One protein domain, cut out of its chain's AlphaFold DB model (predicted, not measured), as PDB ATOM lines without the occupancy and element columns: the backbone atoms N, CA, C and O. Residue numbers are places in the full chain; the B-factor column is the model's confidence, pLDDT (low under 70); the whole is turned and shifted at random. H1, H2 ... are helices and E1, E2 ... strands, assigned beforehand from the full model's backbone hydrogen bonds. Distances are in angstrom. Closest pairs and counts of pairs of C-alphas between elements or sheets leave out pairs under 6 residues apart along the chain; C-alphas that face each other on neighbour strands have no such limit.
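What this domain is: This is residues 230 to 294 of the 295 residues of the protein "Macro domain-containing protein" of Hordeum vulgare subsp. vulgare (UniProt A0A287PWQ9). Picture a flat, thinly packed arrangement with H3 in the middle: the long helix H1 packs on it about perpendicular, and the small two-stranded hairpin of E1 and E2 lies beyond H3 from H1. The short H2 sits close to H3 on the way from H1 to the hairpin, a long link leads from E2 back to H3, and residues 230 to 235 of H1 stick out at one end. The printed part has 65 residues with three named helices and two named strands, in the order H1, H2, E1, E2, H3; the sheet, E1 - E2, is antiparallel and the class is mixed, helices and strands. It is only just compact, close to loose, with a radius of gyration of the C-alphas of 12.9 A, and it spans 38 by 31 by 16 A.

Where its parts are: Find C-alpha 230 at (85.434, 98.310, 112.328); from there H1 runs through residues 230 to 245, 23.0 A from first to last C-alpha. Next look at residues 249 to 253 for H2, 6.2 A long. E1, residues 257 to 262, begins at C-alpha 257 at (97.941, 121.436, 101.348) and is 14.5 A long. E2 takes residues 268 to 272, 12.7 A. H3, residues 284 to 293, is 14.3 A long and ends at C-alpha 293 at (99.793, 109.893, 106.140).

How they stand to each other: Start at H1, which touches H3; their closest C-alphas, those of Ala 243 and Leu 289, are 4.9 A apart. Their lines stand about perpendicular, at 78 degrees. Go on to H2, which is close to H3 but not clearly touching it, the closest C-alphas being those of Ile 251 and Phe 287 at 6.9 A. H1 and H2 are apart. Then look at E1 and E2, a hairpin of antiparallel strands with 148 degrees between their directions. The C-alphas of Arg 259 and Met 270 face each other at 4.8 A. N 260 and O 269 are within hydrogen-bond range at 2.8 A, as are N 271 and O 258 at 2.8 A. E1 and H3 are near each other, with 5 pairs of C-alphas within 10 A. H1 is apart from both strands, and H2 is apart from E2. In H1, H2 and H3 every O i to N i+4 pair is within hydrogen-bond range.

The domain as a whole: The two C-alphas farthest apart, those of Ala 230 and Leu 279, are 38.4 A from each other. The printed part has no cut. The link from E2 to H3, residues 273 to 283, is long; the links from H1 to H2, H2 to E1 and E1 to E2 are tight. Residues 230 to 235, which belong to H1, stand free. The mean pLDDT of the printed part is 72.8, and you will find values under 70 at residues 230, 232 to 233, 264, 268, 274 to 284 and 294.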
ATOM      1  N   ALA A 230      84.362  99.294 112.478       69.19
ATOM      2  CA  ALA A 230      85.434  98.310 112.328       69.19
ATOM      3  C   ALA A 230      85.984  98.247 110.889       69.19
ATOM      4  O   ALA A 230      87.195  98.135 110.687       69.19
ATOM      5  N   GLU A 231      85.111  98.356 109.888       70.88
ATOM      6  CA  GLU A 231      85.492  98.381 108.472       70.88
ATOM      7  C   GLU A 231      86.169  99.701 108.098       70.88
ATOM      8  O   GLU A 231      87.177  99.683 107.394       70.88
ATOM      9  N   GLU A 232      85.686 100.835 108.621       69.38
ATOM     10  CA  GLU A 232      86.340 102.140 108.461       69.38
ATOM     11  C   GLU A 232      87.764 102.124 109.025       69.38
ATOM     12  O   GLU A 232      88.701 102.588 108.370       69.38
ATOM     13  N   TYR A 233      87.949 101.532 110.208       69.69
ATOM     14  CA  TYR A 233      89.260 101.416 110.838       69.69
ATOM     15  C   TYR A 233      90.215 100.524 110.032       69.69
ATOM     16  O   TYR A 233      91.359 100.907 109.782       69.69
ATOM     17  N   SER A 234      89.743  99.365 109.561       74.44
ATOM     18  CA  SER A 234      90.536  98.462 108.715       74.44
ATOM     19  C   SER A 234      90.917  99.114 107.380       74.44
ATOM     20  O   SER A 234      92.069  99.038 106.937       74.44
ATOM     21  N   LEU A 235      89.974  99.828 106.760       76.50
ATOM     22  CA  LEU A 235      90.199 100.564 105.524       76.50
ATOM     23  C   LEU A 235      91.232 101.677 105.724       76.50
ATOM     24  O   LEU A 235      92.173 101.794 104.935       76.50
ATOM     25  N   HIS A 236      91.100 102.448 106.805       75.94
ATOM     26  CA  HIS A 236      92.051 103.488 107.180       75.94
ATOM     27  C   HIS A 236      93.459 102.914 107.395       75.94
ATOM     28  O   HIS A 236      94.421 103.434 106.832       75.94
ATOM     29  N   GLN A 237      93.593 101.798 108.122       75.12
ATOM     30  CA  GLN A 237      94.882 101.123 108.312       75.12
ATOM     31  C   GLN A 237      95.516 100.682 106.985       75.12
ATOM     32  O   GLN A 237      96.725 100.839 106.798       75.12
ATOM     33  N   ARG A 238      94.714 100.188 106.033       80.19
ATOM     34  CA  ARG A 238      95.197  99.803 104.699       80.19
ATOM     35  C   ARG A 238      95.733 101.003 103.918       80.19
ATOM     36  O   ARG A 238      96.805 100.913 103.316       80.19
ATOM     37  N   TYR A 239      95.012 102.123 103.928       78.69
ATOM     38  CA  TYR A 239      95.460 103.348 103.262       78.69
ATOM     39  C   TYR A 239      96.680 103.968 103.944       78.69
ATOM     40  O   TYR A 239      97.585 104.416 103.247       78.69
ATOM     41  N   LEU A 240      96.763 103.920 105.274       81.75
ATOM     42  CA  LEU A 240      97.930 104.379 106.025       81.75
ATOM     43  C   LEU A 240      99.180 103.553 105.687       81.75
ATOM     44  O   LEU A 240     100.243 104.112 105.425       81.75
ATOM     45  N   ALA A 241      99.056 102.224 105.615       82.25
ATOM     46  CA  ALA A 241     100.153 101.348 105.208       82.25
ATOM     47  C   ALA A 241     100.636 101.663 103.779       82.25
ATOM     48  O   ALA A 241     101.840 101.758 103.537       82.25
ATOM     49  N   LYS A 242      99.699 101.901 102.850       83.62
ATOM     50  CA  LYS A 242     100.004 102.306 101.468       83.62
ATOM     51  C   LYS A 242     100.637 103.703 101.391       83.62
ATOM     52  O   LYS A 242     101.530 103.933 100.584       83.62
ATOM     53  N   ALA A 243     100.212 104.637 102.237       81.94
ATOM     54  CA  ALA A 243     100.798 105.973 102.317       81.94
ATOM     55  C   ALA A 243     102.227 105.948 102.886       81.94
ATOM     56  O   ALA A 243     103.090 106.731 102.479       81.94
ATOM     57  N   ASN A 244     102.503 105.028 103.810       82.62
ATOM     58  CA  ASN A 244     103.829 104.853 104.392       82.62
ATOM     59  C   ASN A 244     104.832 104.220 103.423       82.62
ATOM     60  O   ASN A 244     106.011 104.553 103.504       82.62
ATOM     61  N   SER A 245     104.382 103.378 102.487       85.00
ATOM     62  CA  SER A 245     105.263 102.738 101.499       85.00
ATOM     63  C   SER A 245     105.642 103.633 100.314       85.00
ATOM     64  O   SER A 245     106.628 103.352  99.636       85.00
ATOM     65  N   LEU A 246     104.892 104.709 100.056       82.62
ATOM     66  CA  LEU A 246     105.137 105.614  98.932       82.62
ATOM     67  C   LEU A 246     105.922 106.865  99.349       82.62
ATOM     68  O   LEU A 246     105.710 107.445 100.420       82.62
ATOM     69  N   ASN A 247     106.810 107.310  98.455       80.56
ATOM     70  CA  ASN A 247     107.450 108.616  98.554       80.56
ATOM     71  C   ASN A 247     106.474 109.684  98.035       80.56
ATOM     72  O   ASN A 247     106.032 109.625  96.891       80.56
ATOM     73  N   LEU A 248     106.109 110.624  98.906       78.88
ATOM     74  CA  LEU A 248     105.128 111.679  98.633       78.88
ATOM     75  C   LEU A 248     105.753 113.077  98.777       78.88
ATOM     76  O   LEU A 248     105.034 114.063  98.934       78.88
ATOM     77  N   SER A 249     107.089 113.170  98.738       78.50
ATOM     78  CA  SER A 249     107.831 114.427  98.905       78.50
ATOM     79  C   SER A 249     107.473 115.448  97.830       78.50
ATOM     80  O   SER A 249     107.321 116.626  98.134       78.50
ATOM     81  N   GLU A 250     107.221 114.985  96.604       75.44
ATOM     82  CA  GLU A 250     106.765 115.820  95.488       75.44
ATOM     83  C   GLU A 250     105.475 116.582  95.839       75.44
ATOM     84  O   GLU A 250     105.341 117.760  95.530       75.44
ATOM     85  N   ILE A 251     104.542 115.944  96.557       75.19
ATOM     86  CA  ILE A 251     103.270 116.562  96.961       75.19
ATOM     87  C   ILE A 251     103.492 117.593  98.072       75.19
ATOM     88  O   ILE A 251     102.865 118.656  98.066       75.19
ATOM     89  N   ALA A 252     104.411 117.309  98.998       73.44
ATOM     90  CA  ALA A 252     104.800 118.248 100.047       73.44
ATOM     91  C   ALA A 252     105.469 119.509  99.462       73.44
ATOM     92  O   ALA A 252     105.153 120.628  99.869       73.44
ATOM     93  N   GLU A 253     106.343 119.346  98.465       75.56
ATOM     94  CA  GLU A 253     107.036 120.447  97.780       75.56
ATOM     95  C   GLU A 253     106.089 121.356  96.997       75.56
ATOM     96  O   GLU A 253     106.331 122.561  96.886       75.56
ATOM     97  N   MET A 254     104.982 120.809  96.494       71.25
ATOM     98  CA  MET A 254     103.988 121.586  95.757       71.25
ATOM     99  C   MET A 254     103.260 122.613  96.629       71.25
ATOM    100  O   MET A 254     102.636 123.519  96.077       71.25
ATOM    101  N   LYS A 255     103.355 122.524  97.969       71.44
ATOM    102  CA  LYS A 255     102.792 123.517  98.903       71.44
ATOM    103  C   LYS A 255     101.295 123.786  98.660       71.44
ATOM    104  O   LYS A 255     100.812 124.912  98.792       71.44
ATOM    105  N   ILE A 256     100.558 122.739  98.281       71.00
ATOM    106  CA  ILE A 256      99.125 122.807  97.953       71.00
ATOM    107  C   ILE A 256      98.255 122.612  99.197       71.00
ATOM    108  O   ILE A 256      97.153 123.160  99.253       71.00
ATOM    109  N   ILE A 257      98.728 121.845 100.184       72.50
ATOM    110  CA  ILE A 257      97.941 121.436 101.348       72.50
ATOM    111  C   ILE A 257      98.589 121.940 102.633       72.50
ATOM    112  O   ILE A 257      99.777 121.730 102.863       72.50
ATOM    113  N   TYR A 258      97.779 122.550 103.493       76.19
ATOM    114  CA  TYR A 258      98.194 123.037 104.802       76.19
ATOM    115  C   TYR A 258      97.228 122.549 105.870       76.19
ATOM    116  O   TYR A 258      96.011 122.571 105.675       76.19
ATOM    117  N   ARG A 259      97.752 122.176 107.038       74.75
ATOM    118  CA  ARG A 259      96.919 121.959 108.221       74.75
ATOM    119  C   ARG A 259      96.517 123.322 108.784       74.75
ATOM    120  O   ARG A 259      97.330 124.011 109.394       74.75
ATOM    121  N   GLY A 260      95.273 123.724 108.537       73.25
ATOM    122  CA  GLY A 260      94.729 125.026 108.932       73.25
ATOM    123  C   GLY A 260      94.295 125.102 110.397       73.25
ATOM    124  O   GLY A 260      94.039 126.193 110.898       73.25
ATOM    125  N   GLY A 261      94.212 123.962 111.087       77.56
ATOM    126  CA  GLY A 261      93.835 123.883 112.495       77.56
ATOM    127  C   GLY A 261      93.161 122.560 112.835       77.56
ATOM    128  O   GLY A 261      93.341 121.560 112.136       77.56
ATOM    129  N   VAL A 262      92.385 122.570 113.913       79.19
ATOM    130  CA  VAL A 262      91.479 121.485 114.296       79.19
ATOM    131  C   VAL A 262      90.065 122.039 114.439       79.19
ATOM    132  O   VAL A 262      89.897 123.212 114.777       79.19
ATOM    133  N   ASP A 263      89.055 121.232 114.131       75.69
ATOM    134  CA  ASP A 263      87.660 121.584 114.394       75.69
ATOM    135  C   ASP A 263      87.323 121.475 115.894       75.69
ATOM    136  O   ASP A 263      88.170 121.143 116.729       75.69
ATOM    137  N   SER A 264      86.071 121.759 116.256       69.50
ATOM    138  CA  SER A 264      85.575 121.637 117.635       69.50
ATOM    139  C   SER A 264      85.614 120.207 118.189       69.50
ATOM    140  O   SER A 264      85.440 120.023 119.389       69.50
ATOM    141  N   GLU A 265      85.829 119.206 117.334       71.00
ATOM    142  CA  GLU A 265      85.954 117.791 117.689       71.00
ATOM    143  C   GLU A 265      87.419 117.313 117.662       71.00
ATOM    144  O   GLU A 265      87.691 116.127 117.840       71.00
ATOM    145  N   GLY A 266      88.382 118.219 117.449       70.44
ATOM    146  CA  GLY A 266      89.810 117.908 117.408       70.44
ATOM    147  C   GLY A 266      90.297 117.295 116.090       70.44
ATOM    148  O   GLY A 266      91.470 116.926 115.990       70.44
ATOM    149  N   ARG A 267      89.448 117.198 115.061       71.38
ATOM    150  CA  ARG A 267      89.819 116.637 113.755       71.38
ATOM    151  C   ARG A 267      90.609 117.671 112.950       71.38
ATOM    152  O   ARG A 267      90.254 118.850 112.955       71.38
ATOM    153  N   PRO A 268      91.682 117.273 112.247       68.38
ATOM    154  CA  PRO A 268      92.503 118.210 111.491       68.38
ATOM    155  C   PRO A 268      91.724 118.803 110.311       68.38
ATOM    156  O   PRO A 268      91.206 118.080 109.463       68.38
ATOM    157  N   ILE A 269      91.692 120.134 110.229       74.50
ATOM    158  CA  ILE A 269      91.151 120.853 109.073       74.50
ATOM    159  C   ILE A 269      92.285 121.060 108.072       74.50
ATOM    160  O   ILE A 269      93.290 121.709 108.378       74.50
ATOM    161  N   MET A 270      92.102 120.535 106.863       75.56
ATOM    162  CA  MET A 270      93.057 120.670 105.764       75.56
ATOM    163  C   MET A 270      92.592 121.754 104.790       75.56
ATOM    164  O   MET A 270      91.461 121.730 104.306       75.56
ATOM    165  N   VAL A 271      93.471 122.711 104.501       74.88
ATOM    166  CA  VAL A 271      93.250 123.796 103.543       74.88
ATOM    167  C   VAL A 271      93.981 123.454 102.253       74.88
ATOM    168  O   VAL A 271      95.194 123.249 102.267       74.88
ATOM    169  N   VAL A 272      93.241 123.407 101.145       73.50
ATOM    170  CA  VAL A 272      93.770 123.115  99.806       73.50
ATOM    171  C   VAL A 272      93.759 124.393  98.968       73.50
ATOM    172  O   VAL A 272      92.707 125.003  98.770       73.50
ATOM    173  N   VAL A 273      94.921 124.806  98.461       70.62
ATOM    174  CA  VAL A 273      95.068 126.011  97.629       70.62
ATOM    175  C   VAL A 273      94.853 125.658  96.155       70.62
ATOM    176  O   VAL A 273      95.752 125.176  95.467       70.62
ATOM    177  N   GLY A 274      93.646 125.930  95.649       62.75
ATOM    178  CA  GLY A 274      93.224 125.557  94.290       62.75
ATOM    179  C   GLY A 274      94.011 126.207  93.143       62.75
ATOM    180  O   GLY A 274      94.099 125.626  92.065       62.75
ATOM    181  N   ALA A 275      94.644 127.366  93.361       64.81
ATOM    182  CA  ALA A 275      95.431 128.056  92.330       64.81
ATOM    183  C   ALA A 275      96.640 127.234  91.837       64.81
ATOM    184  O   ALA A 275      97.060 127.371  90.692       64.81
ATOM    185  N   HIS A 276      97.164 126.341  92.682       57.38
ATOM    186  CA  HIS A 276      98.282 125.451  92.359       57.38
ATOM    187  C   HIS A 276      97.833 124.036  91.956       57.38
ATOM    188  O   HIS A 276      98.661 123.220  91.561       57.38
ATOM    189  N   PHE A 277      96.529 123.752  92.022       62.75
ATOM    190  CA  PHE A 277      95.957 122.426  91.778       62.75
ATOM    191  C   PHE A 277      95.826 122.091  90.282       62.75
ATOM    192  O   PHE A 277      95.897 120.929  89.904       62.75
ATOM    193  N   LEU A 278      95.657 123.099  89.415       54.66
ATOM    194  CA  LEU A 278      95.295 122.895  88.002       54.66
ATOM    195  C   LEU A 278      96.483 122.804  87.027       54.66
ATOM    196  O   LEU A 278      96.289 122.441  85.872       54.66
ATOM    197  N   LEU A 279      97.703 123.140  87.457       52.88
ATOM    198  CA  LEU A 279      98.844 123.333  86.545       52.88
ATOM    199  C   LEU A 279      99.795 122.134  86.435       52.88
ATOM    200  O   LEU A 279     100.659 122.125  85.562       52.88
ATOM    201  N   ARG A 280      99.657 121.117  87.290       54.22
ATOM    202  CA  ARG A 280     100.444 119.878  87.218       54.22
ATOM    203  C   ARG A 280      99.522 118.718  87.572       54.22
ATOM    204  O   ARG A 280      98.979 118.718  88.670       54.22
ATOM    205  N   CYS A 281      99.320 117.770  86.652       53.09
ATOM    206  CA  CYS A 281      98.543 116.553  86.898       53.09
ATOM    207  C   CYS A 281      99.118 115.787  88.097       53.09
ATOM    208  O   CYS A 281     100.028 114.976  87.949       53.09
ATOM    209  N   LEU A 282      98.586 116.056  89.287       60.25
ATOM    210  CA  LEU A 282      98.764 115.216  90.456       60.25
ATOM    211  C   LEU A 282      97.829 114.023  90.328       60.25
ATOM    212  O   LEU A 282      96.622 114.178  90.149       60.25
ATOM    213  N   ASP A 283      98.401 112.836  90.468       68.50
ATOM    214  CA  ASP A 283      97.648 111.623  90.742       68.50
ATOM    215  C   ASP A 283      96.844 111.818  92.044       68.50
ATOM    216  O   ASP A 283      97.408 111.931  93.139       68.50
ATOM    217  N   LEU A 284      95.517 111.901  91.908       69.44
ATOM    218  CA  LEU A 284      94.584 112.127  93.013       69.44
ATOM    219  C   LEU A 284      94.720 111.045  94.095       69.44
ATOM    220  O   LEU A 284      94.502 111.322  95.275       69.44
ATOM    221  N   GLU A 285      95.129 109.827  93.725       73.31
ATOM    222  CA  GLU A 285      95.346 108.750  94.686       73.31
ATOM    223  C   GLU A 285      96.532 109.064  95.605       73.31
ATOM    224  O   GLU A 285      96.421 108.957  96.829       73.31
ATOM    225  N   ARG A 286      97.650 109.534  95.044       75.38
ATOM    226  CA  ARG A 286      98.823 109.944  95.831       75.38
ATOM    227  C   ARG A 286      98.517 111.152  96.712       75.38
ATOM    228  O   ARG A 286      98.993 111.217  97.845       75.38
ATOM    229  N   PHE A 287      97.681 112.067  96.223       74.56
ATOM    230  CA  PHE A 287      97.195 113.214  96.989       74.56
ATOM    231  C   PHE A 287      96.405 112.781  98.233       74.56
ATOM    232  O   PHE A 287      96.688 113.245  99.336       74.56
ATOM    233  N   ILE A 288      95.461 111.848  98.082       76.38
ATOM    234  CA  ILE A 288      94.681 111.314  99.208       76.38
ATOM    235  C   ILE A 288      95.596 110.574 100.191       76.38
ATOM    236  O   ILE A 288      95.485 110.774 101.399       76.38
ATOM    237  N   LEU A 289      96.540 109.772  99.693       78.88
ATOM    238  CA  LEU A 289      97.500 109.057 100.539       78.88
ATOM    239  C   LEU A 289      98.387 110.011 101.350       78.88
ATOM    240  O   LEU A 289      98.667 109.724 102.511       78.88
ATOM    241  N   TYR A 290      98.771 111.164 100.797       77.50
ATOM    242  CA  TYR A 290      99.516 112.187 101.539       77.50
ATOM    243  C   TYR A 290      98.696 112.771 102.697       77.50
ATOM    244  O   TYR A 290      99.221 112.943 103.794       77.50
ATOM    245  N   VAL A 291      97.396 113.000 102.491       76.69
ATOM    246  CA  VAL A 291      96.492 113.458 103.559       76.69
ATOM    247  C   VAL A 291      96.319 112.387 104.641       76.69
ATOM    248  O   VAL A 291      96.359 112.714 105.825       76.69
ATOM    249  N   VAL A 292      96.179 111.114 104.255       78.06
ATOM    250  CA  VAL A 292      96.047 109.982 105.196       78.06
ATOM    251  C   VAL A 292      97.322 109.761 106.012       78.06
ATOM    252  O   VAL A 292      97.231 109.403 107.184       78.06
ATOM    253  N   LYS A 293      98.506 110.001 105.431       75.88
ATOM    254  CA  LYS A 293      99.793 109.893 106.140       75.88
ATOM    255  C   LYS A 293      99.876 110.827 107.351       75.88
ATOM    256  O   LYS A 293     100.611 110.525 108.285       75.88
ATOM    257  N   GLY A 294      99.093 111.909 107.340       65.62
ATOM    258  CA  GLY A 294      99.150 112.968 108.335       65.62
ATOM    259  C   GLY A 294     100.416 113.797 108.141       65.62
ATOM    260  O   GLY A 294     101.528 113.276 108.182       65.62
TER     261      GLY A 294